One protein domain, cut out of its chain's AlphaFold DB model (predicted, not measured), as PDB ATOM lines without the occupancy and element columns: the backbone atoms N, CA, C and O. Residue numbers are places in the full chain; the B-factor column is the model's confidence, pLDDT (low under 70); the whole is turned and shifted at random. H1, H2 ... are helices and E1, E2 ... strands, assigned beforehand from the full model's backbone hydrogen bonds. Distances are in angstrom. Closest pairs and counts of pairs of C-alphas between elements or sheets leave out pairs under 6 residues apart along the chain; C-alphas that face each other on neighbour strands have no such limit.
ATOM      1  N   SER A   9      55.009  -0.476 -34.848       47.47
ATOM      2  CA  SER A   9      54.309  -1.716 -34.562       47.47
ATOM      3  C   SER A   9      55.174  -2.675 -33.729       47.47
ATOM      4  O   SER A   9      54.623  -3.374 -32.895       47.47
ATOM      5  N   SER A  10      56.508  -2.629 -33.845       51.31
ATOM      6  CA  SER A  10      57.471  -3.377 -33.020       51.31
ATOM      7  C   SER A  10      57.793  -2.728 -31.666       51.31
ATOM      8  O   SER A  10      58.589  -3.274 -30.902       51.31
ATOM      9  N   LEU A  11      57.191  -1.574 -31.337       53.28
ATOM     10  CA  LEU A  11      57.334  -0.987 -30.004       53.28
ATOM     11  C   LEU A  11      56.606  -1.847 -28.983       53.28
ATOM     12  O   LEU A  11      55.431  -2.178 -29.161       53.28
ATOM     13  N   SER A  12      57.296  -2.139 -27.886       60.22
ATOM     14  CA  SER A  12      56.696  -2.769 -26.723       60.22
ATOM     15  C   SER A  12      55.568  -1.899 -26.169       60.22
ATOM     16  O   SER A  12      55.684  -0.678 -26.035       60.22
ATOM     17  N   ILE A  13      54.449  -2.541 -25.852       68.88
ATOM     18  CA  ILE A  13      53.286  -1.875 -25.276       68.88
ATOM     19  C   ILE A  13      53.637  -1.478 -23.833       68.88
ATOM     20  O   ILE A  13      53.945  -2.357 -23.028       68.88
ATOM     21  N   PRO A  14      53.556  -0.185 -23.459       65.12
ATOM     22  CA  PRO A  14      53.814   0.251 -22.088       65.12
ATOM     23  C   PRO A  14      52.909  -0.462 -21.076       65.12
ATOM     24  O   PRO A  14      51.716  -0.619 -21.335       65.12
ATOM     25  N   ASP A  15      53.411  -0.786 -19.881       69.81
ATOM     26  CA  ASP A  15      52.659  -1.515 -18.838       69.81
ATOM     27  C   ASP A  15      51.276  -0.926 -18.546       69.81
ATOM     28  O   ASP A  15      50.303  -1.647 -18.333       69.81
ATOM     29  N   ARG A  16      51.161   0.406 -18.551       69.00
ATOM     30  CA  ARG A  16      49.891   1.103 -18.309       69.00
ATOM     31  C   ARG A  16      48.901   0.900 -19.461       69.00
ATOM     32  O   ARG A  16      47.708   0.757 -19.209       69.00
ATOM     33  N   LEU A  17      49.391   0.850 -20.702       76.25
ATOM     34  CA  LEU A  17      48.598   0.517 -21.887       76.25
ATOM     35  C   LEU A  17      48.231  -0.968 -21.896       76.25
ATOM     36  O   LEU A  17      47.079  -1.300 -22.156       76.25
ATOM     37  N   LEU A  18      49.163  -1.848 -21.531       81.94
ATOM     38  CA  LEU A  18      48.905  -3.278 -21.397       81.94
ATOM     39  C   LEU A  18      47.850  -3.550 -20.315       81.94
ATOM     40  O   LEU A  18      46.920  -4.325 -20.528       81.94
ATOM     41  N   HIS A  19      47.929  -2.857 -19.178       84.81
ATOM     42  CA  HIS A  19      46.919  -2.919 -18.126       84.81
ATOM     43  C   HIS A  19      45.552  -2.425 -18.616       84.81
ATOM     44  O   HIS A  19      44.538  -3.086 -18.388       84.81
ATOM     45  N   ALA A  20      45.518  -1.306 -19.340       85.69
ATOM     46  CA  ALA A  20      44.288  -0.786 -19.925       85.69
ATOM     47  C   ALA A  20      43.678  -1.765 -20.946       85.69
ATOM     48  O   ALA A  20      42.467  -2.001 -20.937       85.69
ATOM     49  N   LEU A  21      44.516  -2.408 -21.765       88.44
ATOM     50  CA  LEU A  21      44.111  -3.459 -22.695       88.44
ATOM     51  C   LEU A  21      43.498  -4.657 -21.960       88.44
ATOM     52  O   LEU A  21      42.418  -5.113 -22.334       88.44
ATOM     53  N   VAL A  22      44.132  -5.119 -20.879       91.69
ATOM     54  CA  VAL A  22      43.603  -6.183 -20.012       91.69
ATOM     55  C   VAL A  22      42.232  -5.796 -19.453       91.69
ATOM     56  O   VAL A  22      41.297  -6.595 -19.521       91.69
ATOM     57  N   LEU A  23      42.063  -4.570 -18.951       88.75
ATOM     58  CA  LEU A  23      40.783  -4.093 -18.419       88.75
ATOM     59  C   LEU A  23      39.684  -4.019 -19.492       88.75
ATOM     60  O   LEU A  23      38.524  -4.359 -19.221       88.75
ATOM     61  N   GLY A  24      40.034  -3.580 -20.703       87.88
ATOM     62  CA  GLY A  24      39.129  -3.550 -21.851       87.88
ATOM     63  C   GLY A  24      38.723  -4.952 -22.307       87.88
ATOM     64  O   GLY A  24      37.536  -5.228 -22.510       87.88
ATOM     65  N   ALA A  25      39.685  -5.870 -22.392       90.31
ATOM     66  CA  ALA A  25      39.461  -7.264 -22.755       90.31
ATOM     67  C   ALA A  25      38.607  -8.000 -21.708       90.31
ATOM     68  O   ALA A  25      37.657  -8.689 -22.075       90.31
ATOM     69  N   THR A  26      38.860  -7.767 -20.416       90.56
ATOM     70  CA  THR A  26      38.125  -8.362 -19.282       90.56
ATOM     71  C   THR A  26      36.629  -8.071 -19.399       90.56
ATOM     72  O   THR A  26      35.786  -8.962 -19.284       90.56
ATOM     73  N   ARG A  27      36.282  -6.821 -19.723       86.75
ATOM     74  CA  ARG A  27      34.893  -6.400 -19.953       86.75
ATOM     75  C   ARG A  27      34.317  -6.886 -21.266       86.75
ATOM     76  O   ARG A  27      33.140  -7.231 -21.327       86.75
ATOM     77  N   THR A  28      35.132  -6.906 -22.311       88.19
ATOM     78  CA  THR A  28      34.695  -7.370 -23.626       88.19
ATOM     79  C   THR A  28      34.315  -8.843 -23.577       88.19
ATOM     80  O   THR A  28      33.278  -9.203 -24.131       88.19
ATOM     81  N   LEU A  29      35.101  -9.659 -22.871       90.06
ATOM     82  CA  LEU A  29      34.894 -11.094 -22.691       90.06
ATOM     83  C   LEU A  29      33.937 -11.447 -21.543       90.06
ATOM     84  O   LEU A  29      33.414 -12.559 -21.539       90.06
ATOM     85  N   GLU A  30      33.699 -10.521 -20.607       90.19
ATOM     86  CA  GLU A  30      32.959 -10.753 -19.354       90.19
ATOM     87  C   GLU A  30      33.570 -11.898 -18.533       90.19
ATOM     88  O   GLU A  30      32.888 -12.828 -18.095       90.19
ATOM     89  N   ARG A  31      34.891 -11.834 -18.348       91.81
ATOM     90  CA  ARG A  31      35.681 -12.849 -17.641       91.81
ATOM     91  C   ARG A  31      36.469 -12.251 -16.485       91.81
ATOM     92  O   ARG A  31      36.638 -11.035 -16.449       91.81
ATOM     93  N   PRO A  32      36.937 -13.073 -15.531       93.69
ATOM     94  CA  PRO A  32      37.919 -12.637 -14.551       93.69
ATOM     95  C   PRO A  32      39.164 -12.055 -15.227       93.69
ATOM     96  O   PRO A  32      39.565 -12.468 -16.319       93.69
ATOM     97  N   GLU A  33      39.791 -11.093 -14.556       91.62
ATOM     98  CA  GLU A  33      41.018 -10.465 -15.047       91.62
ATOM     99  C   GLU A  33      42.158 -11.486 -15.192       91.62
ATOM    100  O   GLU A  33      42.952 -11.389 -16.121       91.62
ATOM    101  N   GLU A  34      42.208 -12.497 -14.320       93.00
ATOM    102  CA  GLU A  34      43.194 -13.584 -14.359       93.00
ATOM    103  C   GLU A  34      43.117 -14.390 -15.666       93.00
ATOM    104  O   GLU A  34      44.109 -14.455 -16.394       93.00
ATOM    105  N   ASP A  35      41.929 -14.891 -16.024       93.56
ATOM    106  CA  ASP A  35      41.681 -15.590 -17.295       93.56
ATOM    107  C   ASP A  35      42.052 -14.707 -18.495       93.56
ATOM    108  O   ASP A  35      42.651 -15.160 -19.470       93.56
ATOM    109  N   THR A  36      41.717 -13.417 -18.417       93.44
ATOM    110  CA  THR A  36      41.986 -12.460 -19.496       93.44
ATOM    111  C   THR A  36      43.483 -12.208 -19.668       93.44
ATOM    112  O   THR A  36      43.974 -12.191 -20.796       93.44
ATOM    113  N   ARG A  37      44.227 -12.037 -18.569       92.56
ATOM    114  CA  ARG A  37      45.690 -11.888 -18.598       92.56
ATOM    115  C   ARG A  37      46.359 -13.139 -19.147       92.56
ATOM    116  O   ARG A  37      47.292 -13.017 -19.932       92.56
ATOM    117  N   LEU A  38      45.873 -14.319 -18.766       92.62
ATOM    118  CA  LEU A  38      46.409 -15.587 -19.247       92.62
ATOM    119  C   LEU A  38      46.167 -15.759 -20.755       92.62
ATOM    120  O   LEU A  38      47.091 -16.116 -21.483       92.62
ATOM    121  N   LEU A  39      44.971 -15.412 -21.240       94.69
ATOM    122  CA  LEU A  39      44.651 -15.413 -22.668       94.69
ATOM    123  C   LEU A  39      45.504 -14.412 -23.457       94.69
ATOM    124  O   LEU A  39      46.100 -14.786 -24.464       94.69
ATOM    125  N   LEU A  40      45.588 -13.155 -23.006       92.25
ATOM    126  CA  LEU A  40      46.401 -12.136 -23.673       92.25
ATOM    127  C   LEU A  40      47.885 -12.522 -23.660       92.25
ATOM    128  O   LEU A  40      48.517 -12.504 -24.710       92.25
ATOM    129  N   GLY A  41      48.425 -12.985 -22.531       89.75
ATOM    130  CA  GLY A  41      49.806 -13.472 -22.458       89.75
ATOM    131  C   GLY A  41      50.076 -14.655 -23.395       89.75
ATOM    132  O   GLY A  41      51.148 -14.740 -23.990       89.75
ATOM    133  N   ALA A  42      49.099 -15.544 -23.596       90.75
ATOM    134  CA  ALA A  42      49.215 -16.644 -24.551       90.75
ATOM    135  C   ALA A  42      49.142 -16.191 -26.023       90.75
ATOM    136  O   ALA A  42      49.699 -16.876 -26.891       90.75
ATOM    137  N   LEU A  43      48.448 -15.080 -26.296       90.19
ATOM    138  CA  LEU A  43      48.295 -14.487 -27.626       90.19
ATOM    139  C   LEU A  43      49.538 -13.708 -28.059       90.19
ATOM    140  O   LEU A  43      50.019 -13.937 -29.163       90.19
ATOM    141  N   VAL A  44      50.065 -12.838 -27.195       86.12
ATOM    142  CA  VAL A  44      51.119 -11.874 -27.566       86.12
ATOM    143  C   VAL A  44      52.467 -12.100 -26.879       86.12
ATOM    144  O   VAL A  44      53.455 -11.471 -27.239       86.12
ATOM    145  N   GLY A  45      52.549 -13.026 -25.921       84.50
ATOM    146  CA  GLY A  45      53.786 -13.307 -25.196       84.50
ATOM    147  C   GLY A  45      54.097 -12.298 -24.077       84.50
ATOM    148  O   GLY A  45      53.235 -11.510 -23.687       84.50
ATOM    149  N   PRO A  46      55.311 -12.369 -23.495       73.44
ATOM    150  CA  PRO A  46      55.690 -11.591 -22.311       73.44
ATOM    151  C   PRO A  46      56.021 -10.120 -22.598       73.44
ATOM    152  O   PRO A  46      55.877  -9.294 -21.703       73.44
ATOM    153  N   GLU A  47      56.448  -9.790 -23.818       72.06
ATOM    154  CA  GLU A  47      56.840  -8.434 -24.229       72.06
ATOM    155  C   GLU A  47      56.114  -8.070 -25.529       72.06
ATOM    156  O   GLU A  47      56.707  -8.108 -26.606       72.06
ATOM    157  N   PRO A  48      54.801  -7.803 -25.455       76.69
ATOM    158  CA  PRO A  48      53.984  -7.665 -26.645       76.69
ATOM    159  C   PRO A  48      54.187  -6.318 -27.325       76.69
ATOM    160  O   PRO A  48      54.294  -5.284 -26.659       76.69
ATOM    161  N   THR A  49      54.164  -6.327 -28.652       72.31
ATOM    162  CA  THR A  49      54.217  -5.118 -29.475       72.31
ATOM    163  C   THR A  49      52.839  -4.758 -30.042       72.31
ATOM    164  O   THR A  49      51.904  -5.566 -30.016       72.31
ATOM    165  N   PHE A  50      52.660  -3.534 -30.548       68.00
ATOM    166  CA  PHE A  50      51.384  -3.137 -31.166       68.00
ATOM    167  C   PHE A  50      51.061  -3.949 -32.434       68.00
ATOM    168  O   PHE A  50      49.886  -4.214 -32.692       68.00
ATOM    169  N   ALA A  51      52.069  -4.395 -33.191       71.12
ATOM    170  CA  ALA A  51      51.899  -5.328 -34.306       71.12
ATOM    171  C   ALA A  51      51.386  -6.676 -33.816       71.12
ATOM    172  O   ALA A  51      50.424  -7.195 -34.383       71.12
ATOM    173  N   ASP A  52      51.993  -7.219 -32.755       79.06
ATOM    174  CA  ASP A  52      51.584  -8.514 -32.204       79.06
ATOM    175  C   ASP A  52      50.107  -8.492 -31.811       79.06
ATOM    176  O   ASP A  52      49.387  -9.454 -32.055       79.06
ATOM    177  N   VAL A  53      49.635  -7.372 -31.254       83.50
ATOM    178  CA  VAL A  53      48.223  -7.172 -30.911       83.50
ATOM    179  C   VAL A  53      47.342  -6.995 -32.154       83.50
ATOM    180  O   VAL A  53      46.274  -7.605 -32.241       83.50
ATOM    181  N   GLY A  54      47.766  -6.174 -33.119       79.69
ATOM    182  CA  GLY A  54      46.976  -5.839 -34.309       79.69
ATOM    183  C   GLY A  54      46.787  -6.996 -35.299       79.69
ATOM    184  O   GLY A  54      45.808  -7.003 -36.048       79.69
ATOM    185  N   LEU A  55      47.690  -7.982 -35.288       84.38
ATOM    186  CA  LEU A  55      47.660  -9.155 -36.172       84.38
ATOM    187  C   LEU A  55      46.787 -10.311 -35.659       84.38
ATOM    188  O   LEU A  55      46.617 -11.299 -36.371       84.38
ATOM    189  N   ILE A  56      46.231 -10.213 -34.447       88.88
ATOM    190  CA  ILE A  56      45.417 -11.283 -33.857       88.88
ATOM    191  C   ILE A  56      44.097 -11.433 -34.611       88.88
ATOM    192  O   ILE A  56      43.313 -10.486 -34.726       88.88
ATOM    193  N   GLU A  57      43.809 -12.658 -35.046       93.88
ATOM    194  CA  GLU A  57      42.532 -13.026 -35.652       93.88
ATOM    195  C   GLU A  57      41.637 -13.828 -34.692       93.88
ATOM    196  O   GLU A  57      42.050 -14.272 -33.619       93.88
ATOM    197  N   VAL A  58      40.367 -14.011 -35.070       94.94
ATOM    198  CA  VAL A  58      39.373 -14.755 -34.266       94.94
ATOM    199  C   VAL A  58      39.857 -16.175 -33.962       94.94
ATOM    200  O   VAL A  58      39.817 -16.597 -32.806       94.94
ATOM    201  N   ASP A  59      40.387 -16.862 -34.974       94.50
ATOM    202  CA  ASP A  59      40.884 -18.236 -34.864       94.50
ATOM    203  C   ASP A  59      42.054 -18.350 -33.867       94.50
ATOM    204  O   ASP A  59      42.197 -19.368 -33.182       94.50
ATOM    205  N   ASP A  60      42.880 -17.305 -33.731       93.75
ATOM    206  CA  ASP A  60      43.971 -17.280 -32.755       93.75
ATOM    207  C   ASP A  60      43.443 -17.227 -31.328       93.75
ATOM    208  O   ASP A  60      43.911 -17.981 -30.471       93.75
ATOM    209  N   VAL A  61      42.444 -16.377 -31.080       94.75
ATOM    210  CA  VAL A  61      41.813 -16.247 -29.763       94.75
ATOM    211  C   VAL A  61      41.139 -17.551 -29.357       94.75
ATOM    212  O   VAL A  61      41.336 -18.001 -28.230       94.75
ATOM    213  N   GLU A  62      40.385 -18.184 -30.256       93.19
ATOM    214  CA  GLU A  62      39.705 -19.453 -29.968       93.19
ATOM    215  C   GLU A  62      40.709 -20.567 -29.649       93.19
ATOM    216  O   GLU A  62      40.602 -21.227 -28.612       93.19
ATOM    217  N   ARG A  63      41.748 -20.713 -30.480       94.94
ATOM    218  CA  ARG A  63      42.814 -21.701 -30.284       94.94
ATOM    219  C   ARG A  63      43.576 -21.486 -28.976       94.94
ATOM    220  O   ARG A  63      43.878 -22.448 -28.272       94.94
ATOM    221  N   LYS A  64      43.928 -20.239 -28.648       95.25
ATOM    222  CA  LYS A  64      44.667 -19.913 -27.416       95.25
ATOM    223  C   LYS A  64      43.799 -20.044 -26.172       95.25
ATOM    224  O   LYS A  64      44.303 -20.507 -25.155       95.25
ATOM    225  N   ALA A  65      42.511 -19.712 -26.257       93.50
ATOM    226  CA  ALA A  65      41.561 -19.937 -25.174       93.50
ATOM    227  C   ALA A  65      41.396 -21.431 -24.866       93.50
ATOM    228  O   ALA A  65      41.411 -21.807 -23.697       93.50
ATOM    229  N   GLU A  66      41.324 -22.291 -25.888       91.81
ATOM    230  CA  GLU A  66      41.272 -23.747 -25.699       91.81
ATOM    231  C   GLU A  66      42.547 -24.285 -25.028       91.81
ATOM    232  O   GLU A  66      42.462 -25.032 -24.056       91.81
ATOM    233  N   GLN A  67      43.730 -23.852 -25.483       90.19
ATOM    234  CA  GLN A  67      45.019 -24.227 -24.875       90.19
ATOM    235  C   GLN A  67      45.159 -23.763 -23.419       90.19
ATOM    236  O   GLN A  67      45.843 -24.407 -22.628       90.19
ATOM    237  N   ALA A  68      44.523 -22.643 -23.088       88.50
ATOM    238  CA  ALA A  68      44.467 -22.058 -21.757       88.50
ATOM    239  C   ALA A  68      43.367 -22.658 -20.861       88.50
ATOM    240  O   ALA A  68      43.185 -22.190 -19.741       88.50
ATOM    241  N   GLU A  69      42.604 -23.642 -21.353       92.69
ATOM    242  CA  GLU A  69      41.429 -24.214 -20.678       92.69
ATOM    243  C   GLU A  69      40.318 -23.180 -20.366       92.69
ATOM    244  O   GLU A  69      39.432 -23.406 -19.536       92.69
ATOM    245  N   ILE A  70      40.295 -22.051 -21.088       90.44
ATOM    246  CA  ILE A  70      39.279 -20.999 -20.968       90.44
ATOM    247  C   ILE A  70      38.078 -21.378 -21.837       90.44
ATOM    248  O   ILE A  70      38.018 -21.115 -23.038       90.44
ATOM    249  N   THR A  71      37.084 -22.009 -21.216       88.12
ATOM    250  CA  THR A  71      35.906 -22.536 -21.921       88.12
ATOM    251  C   THR A  71      34.706 -21.585 -21.893       88.12
ATOM    252  O   THR A  71      34.507 -20.796 -20.965       88.12
ATOM    253  N   GLY A  72      33.850 -21.679 -22.917       86.94
ATOM    254  CA  GLY A  72      32.566 -20.971 -22.970       86.94
ATOM    255  C   GLY A  72      32.660 -19.491 -23.354       86.94
ATOM    256  O   GLY A  72      31.877 -18.685 -22.851       86.94
ATOM    257  N   LEU A  73      33.620 -19.104 -24.198       89.69
ATOM    258  CA  LEU A  73      33.657 -17.764 -24.789       89.69
ATOM    259  C   LEU A  73      32.617 -17.668 -25.922       89.69
ATOM    260  O   LEU A  73      32.697 -18.433 -26.882       89.69
ATOM    261  N   PRO A  74      31.624 -16.760 -25.855       91.94
ATOM    262  CA  PRO A  74      30.687 -16.579 -26.959       91.94
ATOM    263  C   PRO A  74      31.408 -16.027 -28.197       91.94
ATOM    264  O   PRO A  74      32.122 -15.031 -28.086       91.94
ATOM    265  N   ALA A  75      31.155 -16.587 -29.385       89.69
ATOM    266  CA  ALA A  75      31.796 -16.152 -30.638       89.69
ATOM    267  C   ALA A  75      31.680 -14.631 -30.878       89.69
ATOM    268  O   ALA A  75      32.642 -13.968 -31.252       89.69
ATOM    269  N   SER A  76      30.528 -14.035 -30.551       89.31
ATOM    270  CA  SER A  76      30.309 -12.585 -30.670       89.31
ATOM    271  C   SER A  76      31.220 -11.739 -29.773       89.31
ATOM    272  O   SER A  76      31.511 -10.588 -30.102       89.31
ATOM    273  N   ARG A  77      31.667 -12.282 -28.637       90.12
ATOM    274  CA  ARG A  77      32.585 -11.628 -27.694       90.12
ATOM    275  C   ARG A  77      34.026 -11.756 -28.169       90.12
ATOM    276  O   ARG A  77      34.754 -10.772 -28.106       90.12
ATOM    277  N   VAL A  78      34.388 -12.910 -28.729       92.75
ATOM    278  CA  VAL A  78      35.683 -13.121 -29.390       92.75
ATOM    279  C   VAL A  78      35.853 -12.146 -30.556       92.75
ATOM    280  O   VAL A  78      36.847 -11.429 -30.615       92.75
ATOM    281  N   THR A  79      34.843 -12.012 -31.423       91.38
ATOM    282  CA  THR A  79      34.877 -11.030 -32.520       91.38
ATOM    283  C   THR A  79      35.059  -9.599 -32.009       91.38
ATOM    284  O   THR A  79      35.831  -8.834 -32.581       91.38
ATOM    285  N   ARG A  80      34.381  -9.220 -30.916       87.69
ATOM    286  CA  ARG A  80      34.543  -7.888 -30.307       87.69
ATOM    287  C   ARG A  80      35.929  -7.686 -29.705       87.69
ATOM    288  O   ARG A  80      36.447  -6.581 -29.804       87.69
ATOM    289  N   LEU A  81      36.521  -8.719 -29.102       90.94
ATOM    290  CA  LEU A  81      37.890  -8.647 -28.597       90.94
ATOM    291  C   LEU A  81      38.864  -8.389 -29.746       90.94
ATOM    292  O   LEU A  81      39.660  -7.469 -29.650       90.94
ATOM    293  N   VAL A  82      38.761  -9.133 -30.847       90.38
ATOM    294  CA  VAL A  82      39.620  -8.922 -32.025       90.38
ATOM    295  C   VAL A  82      39.469  -7.505 -32.574       90.38
ATOM    296  O   VAL A  82      40.455  -6.855 -32.896       90.38
ATOM    297  N   GLN A  83      38.247  -6.976 -32.624       87.56
ATOM    298  CA  GLN A  83      38.031  -5.586 -33.030       87.56
ATOM    299  C   GLN A  83      38.640  -4.575 -32.048       87.56
ATOM    300  O   GLN A  83      39.172  -3.564 -32.495       87.56
ATOM    301  N   LEU A  84      38.576  -4.835 -30.737       87.81
ATOM    302  CA  LEU A  84      39.252  -4.018 -29.727       87.81
ATOM    303  C   LEU A  84      40.770  -4.042 -29.934       87.81
ATOM    304  O   LEU A  84      41.379  -2.982 -29.959       87.81
ATOM    305  N   LEU A  85      41.357  -5.230 -30.114       87.62
ATOM    306  CA  LEU A  85      42.792  -5.421 -30.345       87.62
ATOM    307  C   LEU A  85      43.245  -4.681 -31.612       87.62
ATOM    308  O   LEU A  85      44.220  -3.944 -31.573       87.62
ATOM    309  N   LYS A  86      42.474  -4.764 -32.702       84.38
ATOM    310  CA  LYS A  86      42.752  -4.037 -33.955       84.38
ATOM    311  C   LYS A  86      42.594  -2.519 -33.844       84.38
ATOM    312  O   LYS A  86      43.211  -1.788 -34.610       84.38
ATOM    313  N   ALA A  87      41.758  -2.037 -32.925       80.12
ATOM    314  CA  ALA A  87      41.609  -0.610 -32.644       80.12
ATOM    315  C   ALA A  87      42.643  -0.092 -31.628       80.12
ATOM    316  O   ALA A  87      42.762   1.118 -31.444       80.12
ATOM    317  N   PHE A  88      43.355  -0.991 -30.946       80.19
ATOM    318  CA  PHE A  88      44.321  -0.654 -29.916       80.19
ATOM    319  C   PHE A  88      45.663  -0.288 -30.543       80.19
ATOM    320  O   PHE A  88      46.339  -1.119 -31.143       80.19
ATOM    321  N   GLY A  89      46.057   0.971 -30.379       74.31
ATOM    322  CA  GLY A  89      47.307   1.491 -30.925       74.31
ATOM    323  C   GLY A  89      47.978   2.553 -30.048       74.31
ATOM    324  O   GLY A  89      47.457   2.904 -28.985       74.31
ATOM    325  N   PRO A  90      49.100   3.118 -30.518       62.81
ATOM    326  CA  PRO A  90      49.873   4.165 -29.841       62.81
ATOM    327  C   PRO A  90      49.080   5.383 -29.353       62.81
ATOM    328  O   PRO A  90      49.429   5.999 -28.352       62.81
ATOM    329  N   ARG A  91      48.002   5.739 -30.062       67.81
ATOM    330  CA  ARG A  91      47.144   6.901 -29.767       67.81
ATOM    331  C   ARG A  91      45.950   6.563 -28.871       67.81
ATOM    332  O   ARG A  91      45.063   7.392 -28.685       67.81
ATOM    333  N   THR A  92      45.903   5.348 -28.332       77.50
ATOM    334  CA  THR A  92      44.813   4.923 -27.457       77.50
ATOM    335  C   THR A  92      44.784   5.790 -26.206       77.50
ATOM    336  O   THR A  92      45.703   5.749 -25.386       77.50
ATOM    337  N   LEU A  93      43.711   6.566 -26.056       79.81
ATOM    338  CA  LEU A  93      43.500   7.367 -24.863       79.81
ATOM    339  C   LEU A  93      43.163   6.460 -23.690       79.81
ATOM    340  O   LEU A  93      42.319   5.561 -23.807       79.81
ATOM    341  N   VAL A  94      43.797   6.738 -22.556       81.38
ATOM    342  CA  VAL A  94      43.558   6.035 -21.310       81.38
ATOM    343  C   VAL A  94      43.279   7.013 -20.183       81.38
ATOM    344  O   VAL A  94      43.923   8.047 -20.064       81.38
ATOM    345  N   CYS A  95      42.316   6.683 -19.328       83.00
ATOM    346  CA  CYS A  95      42.079   7.458 -18.119       83.00
ATOM    347  C   CYS A  95      43.305   7.423 -17.199       83.00
ATOM    348  O   CYS A  95      43.717   6.348 -16.744       83.00
ATOM    349  N   ASP A  96      43.819   8.599 -16.851       73.75
ATOM    350  CA  ASP A  96      45.016   8.742 -16.032       73.75
ATOM    351  C   ASP A  96      44.865   8.138 -14.616       73.75
ATOM    352  O   ASP A  96      45.816   7.623 -14.022       73.75
ATOM    353  N   SER A  97      43.646   8.140 -14.083       80.12
ATOM    354  CA  SER A  97      43.358   7.639 -12.743       80.12
ATOM    355  C   SER A  97      43.028   6.150 -12.696       80.12
ATOM    356  O   SER A  97      43.383   5.506 -11.710       80.12
ATOM    357  N   CYS A  98      42.283   5.613 -13.667       80.38
ATOM    358  CA  CYS A  98      41.719   4.259 -13.564       80.38
ATOM    359  C   CYS A  98      42.094   3.310 -14.704       80.38
ATOM    360  O   CYS A  98      41.637   2.172 -14.686       80.38
ATOM    361  N   GLY A  99      42.898   3.745 -15.680       81.88
ATOM    362  CA  GLY A  99      43.379   2.859 -16.743       81.88
ATOM    363  C   GLY A  99      42.326   2.504 -17.799       81.88
ATOM    364  O   GLY A  99      42.466   1.507 -18.493       81.88
ATOM    365  N   GLU A 100      41.245   3.275 -17.908       85.31
ATOM    366  CA  GLU A 100      40.148   2.998 -18.843       85.31
ATOM    367  C   GLU A 100      40.479   3.339 -20.295       85.31
ATOM    368  O   GLU A 100      41.057   4.391 -20.495       85.31
ATOM    369  N   LEU A 101      40.028   2.562 -21.291       83.25
ATOM    370  CA  LEU A 101      40.255   2.841 -22.722       83.25
ATOM    371  C   LEU A 101      39.180   3.742 -23.355       83.25
ATOM    372  O   LEU A 101      37.984   3.556 -23.125       83.25
ATOM    373  N   GLY A 102      39.594   4.633 -24.258       70.62
ATOM    374  CA  GLY A 102      38.714   5.399 -25.151       70.62
ATOM    375  C   GLY A 102      38.657   4.869 -26.596       70.62
ATOM    376  O   GLY A 102      38.952   5.624 -27.515       70.62
ATOM    377  N   LEU A 103      38.325   3.589 -26.841       65.31
ATOM    378  CA  LEU A 103      38.410   2.958 -28.188       65.31
ATOM    379  C   LEU A 103      37.107   2.408 -28.762       65.31
ATOM    380  O   LEU A 103      36.500   1.567 -28.124       65.31
ATOM    381  N   LYS A 104      36.717   2.774 -29.995       55.34
ATOM    382  CA  LYS A 104      35.420   2.428 -30.622       55.34
ATOM    383  C   LYS A 104      35.321   0.971 -31.105       55.34
ATOM    384  O   LYS A 104      36.065   0.572 -31.991       55.34
ATOM    385  N   VAL A 105      34.294   0.226 -30.665       52.88
ATOM    386  CA  VAL A 105      33.946  -1.110 -31.192       52.88
ATOM    387  C   VAL A 105      32.420  -1.272 -31.325       52.88
ATOM    388  O   VAL A 105      31.681  -1.131 -30.356       52.88
ATOM    389  N   ASN A 106      31.928  -1.561 -32.540       44.12
ATOM    390  CA  ASN A 106      30.525  -1.902 -32.867       44.12
ATOM    391  C   ASN A 106      29.420  -1.012 -32.251       44.12
ATOM    392  O   ASN A 106      28.438  -1.508 -31.698       44.12
ATOM    393  N   GLY A 107      29.534   0.310 -32.396       43.84
ATOM    394  CA  GLY A 107      28.395   1.229 -32.231       43.84
ATOM    395  C   GLY A 107      28.012   1.599 -30.796       43.84
ATOM    396  O   GLY A 107      27.168   2.470 -30.611       43.84
ATOM    397  N   HIS A 108      28.664   1.026 -29.788       49.03
ATOM    398  CA  HIS A 108      28.554   1.486 -28.408       49.03
ATOM    399  C   HIS A 108      29.922   1.941 -27.933       49.03
ATOM    400  O   HIS A 108      30.645   1.149 -27.342       49.03
ATOM    401  N   LEU A 109      30.285   3.202 -28.204       52.88
ATOM    402  CA  LEU A 109      31.435   3.780 -27.530       52.88
ATOM    403  C   LEU A 109      31.383   5.286 -27.313       52.88
ATOM    404  O   LEU A 109      30.988   6.041 -28.199       52.88
ATOM    405  N   TYR A 110      31.831   5.672 -26.123       56.03
ATOM    406  CA  TYR A 110      32.091   7.039 -25.714       56.03
ATOM    407  C   TYR A 110      33.422   7.469 -26.335       56.03
ATOM    408  O   TYR A 110      34.487   7.034 -25.910       56.03
ATOM    409  N   THR A 111      33.361   8.249 -27.409       57.78
ATOM    410  CA  THR A 111      34.527   9.008 -27.862       57.78
ATOM    411  C   THR A 111      34.865  10.002 -26.772       57.78
ATOM    412  O   THR A 111      33.994  10.793 -26.415       57.78
ATOM    413  N   PHE A 112      36.086   9.920 -26.260       69.12
ATOM    414  CA  PHE A 112      36.592  10.891 -25.312       69.12
ATOM    415  C   PHE A 112      37.607  11.777 -26.014       69.12
ATOM    416  O   PHE A 112      38.459  11.275 -26.749       69.12
ATOM    417  N   GLU A 113      37.491  13.080 -25.820       73.50
ATOM    418  CA  GLU A 113      38.548  14.011 -26.188       73.50
ATOM    419  C   GLU A 113      39.697  13.924 -25.173       73.50
ATOM    420  O   GLU A 113      39.544  13.426 -24.052       73.50
ATOM    421  N   VAL A 114      40.879  14.387 -25.579       67.06
ATOM    422  CA  VAL A 114      42.007  14.549 -24.654       67.06
ATOM    423  C   VAL A 114      41.567  15.483 -23.521       67.06
ATOM    424  O   VAL A 114      40.892  16.476 -23.774       67.06
ATOM    425  N   GLU A 115      41.914  15.136 -22.282       71.12
ATOM    426  CA  GLU A 115      41.486  15.805 -21.042       71.12
ATOM    427  C   GLU A 115      39.988  15.684 -20.707       71.12
ATOM    428  O   GLU A 115      39.536  16.207 -19.683       71.12
ATOM    429  N   GLU A 116      39.198  14.931 -21.479       78.62
ATOM    430  CA  GLU A 116      37.799  14.704 -21.127       78.62
ATOM    431  C   GLU A 116      37.692  13.907 -19.820       78.62
ATOM    432  O   GLU A 116      38.360  12.886 -19.614       78.62
ATOM    433  N   ALA A 117      36.835  14.377 -18.910       80.69
ATOM    434  CA  ALA A 117      36.644  13.754 -17.609       80.69
ATOM    435  C   ALA A 117      36.160  12.306 -17.762       80.69
ATOM    436  O   ALA A 117      35.143  12.022 -18.394       80.69
ATOM    437  N   CYS A 118      36.852  11.377 -17.107       81.44
ATOM    438  CA  CYS A 118      36.527   9.966 -17.190       81.44
ATOM    439  C   CYS A 118      35.149   9.694 -16.555       81.44
ATOM    440  O   CYS A 118      35.004   9.842 -15.334       81.44
ATOM    441  N   PRO A 119      34.136   9.214 -17.303       81.62
ATOM    442  CA  PRO A 119      32.797   9.012 -16.753       81.62
ATOM    443  C   PRO A 119      32.732   7.799 -15.818       81.62
ATOM    444  O   PRO A 119      31.776   7.662 -15.053       81.62
ATOM    445  N   PHE A 120      33.751   6.935 -15.857       82.75
ATOM    446  CA  PHE A 120      33.833   5.715 -15.064       82.75
ATOM    447  C   PHE A 120      34.314   6.001 -13.642       82.75
ATOM    448  O   PHE A 120      33.629   5.660 -12.681       82.75
ATOM    449  N   CYS A 121      35.464   6.669 -13.488       83.81
ATOM    450  CA  CYS A 121      36.017   6.964 -12.163       83.81
ATOM    451  C   CYS A 121      35.681   8.369 -11.647       83.81
ATOM    452  O   CYS A 121      35.765   8.597 -10.439       83.81
ATOM    453  N   ARG A 122      35.324   9.309 -12.537       83.56
ATOM    454  CA  ARG A 122      35.069  10.736 -12.248       83.56
ATOM    455  C   ARG A 122      36.213  11.478 -11.545       83.56
ATOM    456  O   ARG A 122      35.998  12.558 -11.005       83.56
ATOM    457  N   ARG A 123      37.401  10.876 -11.491       79.94
ATOM    458  CA  ARG A 123      38.603  11.422 -10.843       79.94
ATOM    459  C   ARG A 123      39.673  11.799 -11.851       79.94
ATOM    460  O   ARG A 123      40.362  12.784 -11.636       79.94
ATOM    461  N   GLY A 124      39.802  10.988 -12.892       79.88
ATOM    462  CA  GLY A 124      40.781  11.170 -13.944       79.88
ATOM    463  C   GLY A 124      40.205  11.770 -15.215       79.88
ATOM    464  O   GLY A 124      38.992  11.965 -15.334       79.88
ATOM    465  N   CYS A 125      41.085  11.989 -16.176       80.31
ATOM    466  CA  CYS A 125      40.768  12.412 -17.532       80.31
ATOM    467  C   CYS A 125      41.422  11.473 -18.548       80.31
ATOM    468  O   CYS A 125      42.371  10.758 -18.218       80.31
ATOM    469  N   PHE A 126      40.870  11.406 -19.756       77.00
ATOM    470  CA  PHE A 126      41.458  10.613 -20.828       77.00
ATOM    471  C   PHE A 126      42.661  11.340 -21.415       77.00
ATOM    472  O   PHE A 126      42.538  12.414 -21.992       77.00
ATOM    473  N   GLU A 127      43.827  10.726 -21.287       69.44
ATOM    474  CA  GLU A 127      45.079  11.219 -21.842       69.44
ATOM    475  C   GLU A 127      45.691  10.135 -22.734       69.44
ATOM    476  O   GLU A 127      45.498   8.941 -22.480       69.44
ATOM    477  N   PRO A 128      46.425  10.486 -23.797       64.31
ATOM    478  CA  PRO A 128      47.265   9.503 -24.458       64.31
ATOM    479  C   PRO A 128      48.266   8.971 -23.430       64.31
ATOM    480  O   PRO A 128      48.909   9.745 -22.718       64.31
ATOM    481  N   ILE A 129      48.415   7.649 -23.328       58.12
ATOM    482  CA  ILE A 129      49.521   7.123 -22.529       58.12
ATOM    483  C   ILE A 129      50.798   7.481 -23.261       58.12
ATOM    484  O   ILE A 129      51.006   7.065 -24.400       58.12
TER     485      ILE A 129
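This is residues 9 to 129 of the 521 residues of the protein "Protein kinase domain-containing protein" of Candidatus Uhrbacteria bacterium CG_4_9_14_3_um_filter_50_9 (UniProt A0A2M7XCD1). A small, loop-rich head sits at one end of a helical body: the head is a hairpin of two short strands, E1 and E2, with the long link of residues 96 to 125 between them. In the body, H1, H2, H4 and H5 touch one after another in a ring, mostly crossed, with short H3 packed on one end of H5; H1 is the helix of the body nearest the head, its residues 16 to 21 near the sheet of E1 and E2. The printed part has 121 residues, with five named helices followed by two strands, H1 H2 H3 H4 H5 E1 E2, and an antiparallel sheet of order E1 - E2. The class is mostly helix, with 55 residues in helices and 6 in strands. The whole is compact, with a radius of gyration of the C-alphas of 13.8 A, and spans 40 by 29 by 24 A.

Start at C-alpha 93 at (43.500, 7.367, -24.863), where E1 begins; it covers residues 93 to 95, and E2 covers residues 126 to 128, ending at C-alpha 128 at (47.265, 9.503, -24.458). Then find C-alpha 15 at (52.659, -1.515, -18.838), from which H1 runs 20.5 A through residues 15 to 29. H2 is residues 33 to 44, 16.1 A long, and H3 residues 50 to 54. H4 takes residues 58 to 67, 14.5 A, and H5 residues 75 to 87, 18.5 A.

In the hairpin of E1 and E2, look for N 94 and O 127 at 2.8 A and N 127 and O 94 at 2.9 A, within hydrogen-bond range; the strands are antiparallel at 133 degrees. From E1 step to H1, where the C-alphas of Ala 20 and Val 94, the closest, are 7.0 A apart. H1 touches H5 with residues 24 to 29 alone, closest at the C-alphas of Leu 29 and Arg 77, 5.5 A, at a shallow tilt of 25 degrees, opposite ways. H1 touches H2 at the C-alphas of Thr 26 and Glu 33, 5.5 A, with a steep tilt of 69 degrees, only just short of about perpendicular. H5 is the hub, touching H1, H3 and H4; its closest C-alphas to H4 are Thr 79 and Val 58, 6.1 A, and to H3 Lys 86 and Gly 54, 4.6 A. H2 touches H4 at the C-alphas of Leu 39 and Ala 65, 6.0 A, while H2 and H5 are apart. In H1, H2, H3, H4 and H5 every O i to N i+4 pair is within hydrogen-bond range.

The two C-alphas farthest apart are those of Gln 67 and Glu 115, 40.4 A. The printed part has no cut, and the long link is E1 to E2, 30 residues. Confidence is under 70 at residues 9 to 16, 50, 90 to 91, 103 to 112, 114 and 127 to 129; the mean pLDDT of the printed part is 80.5.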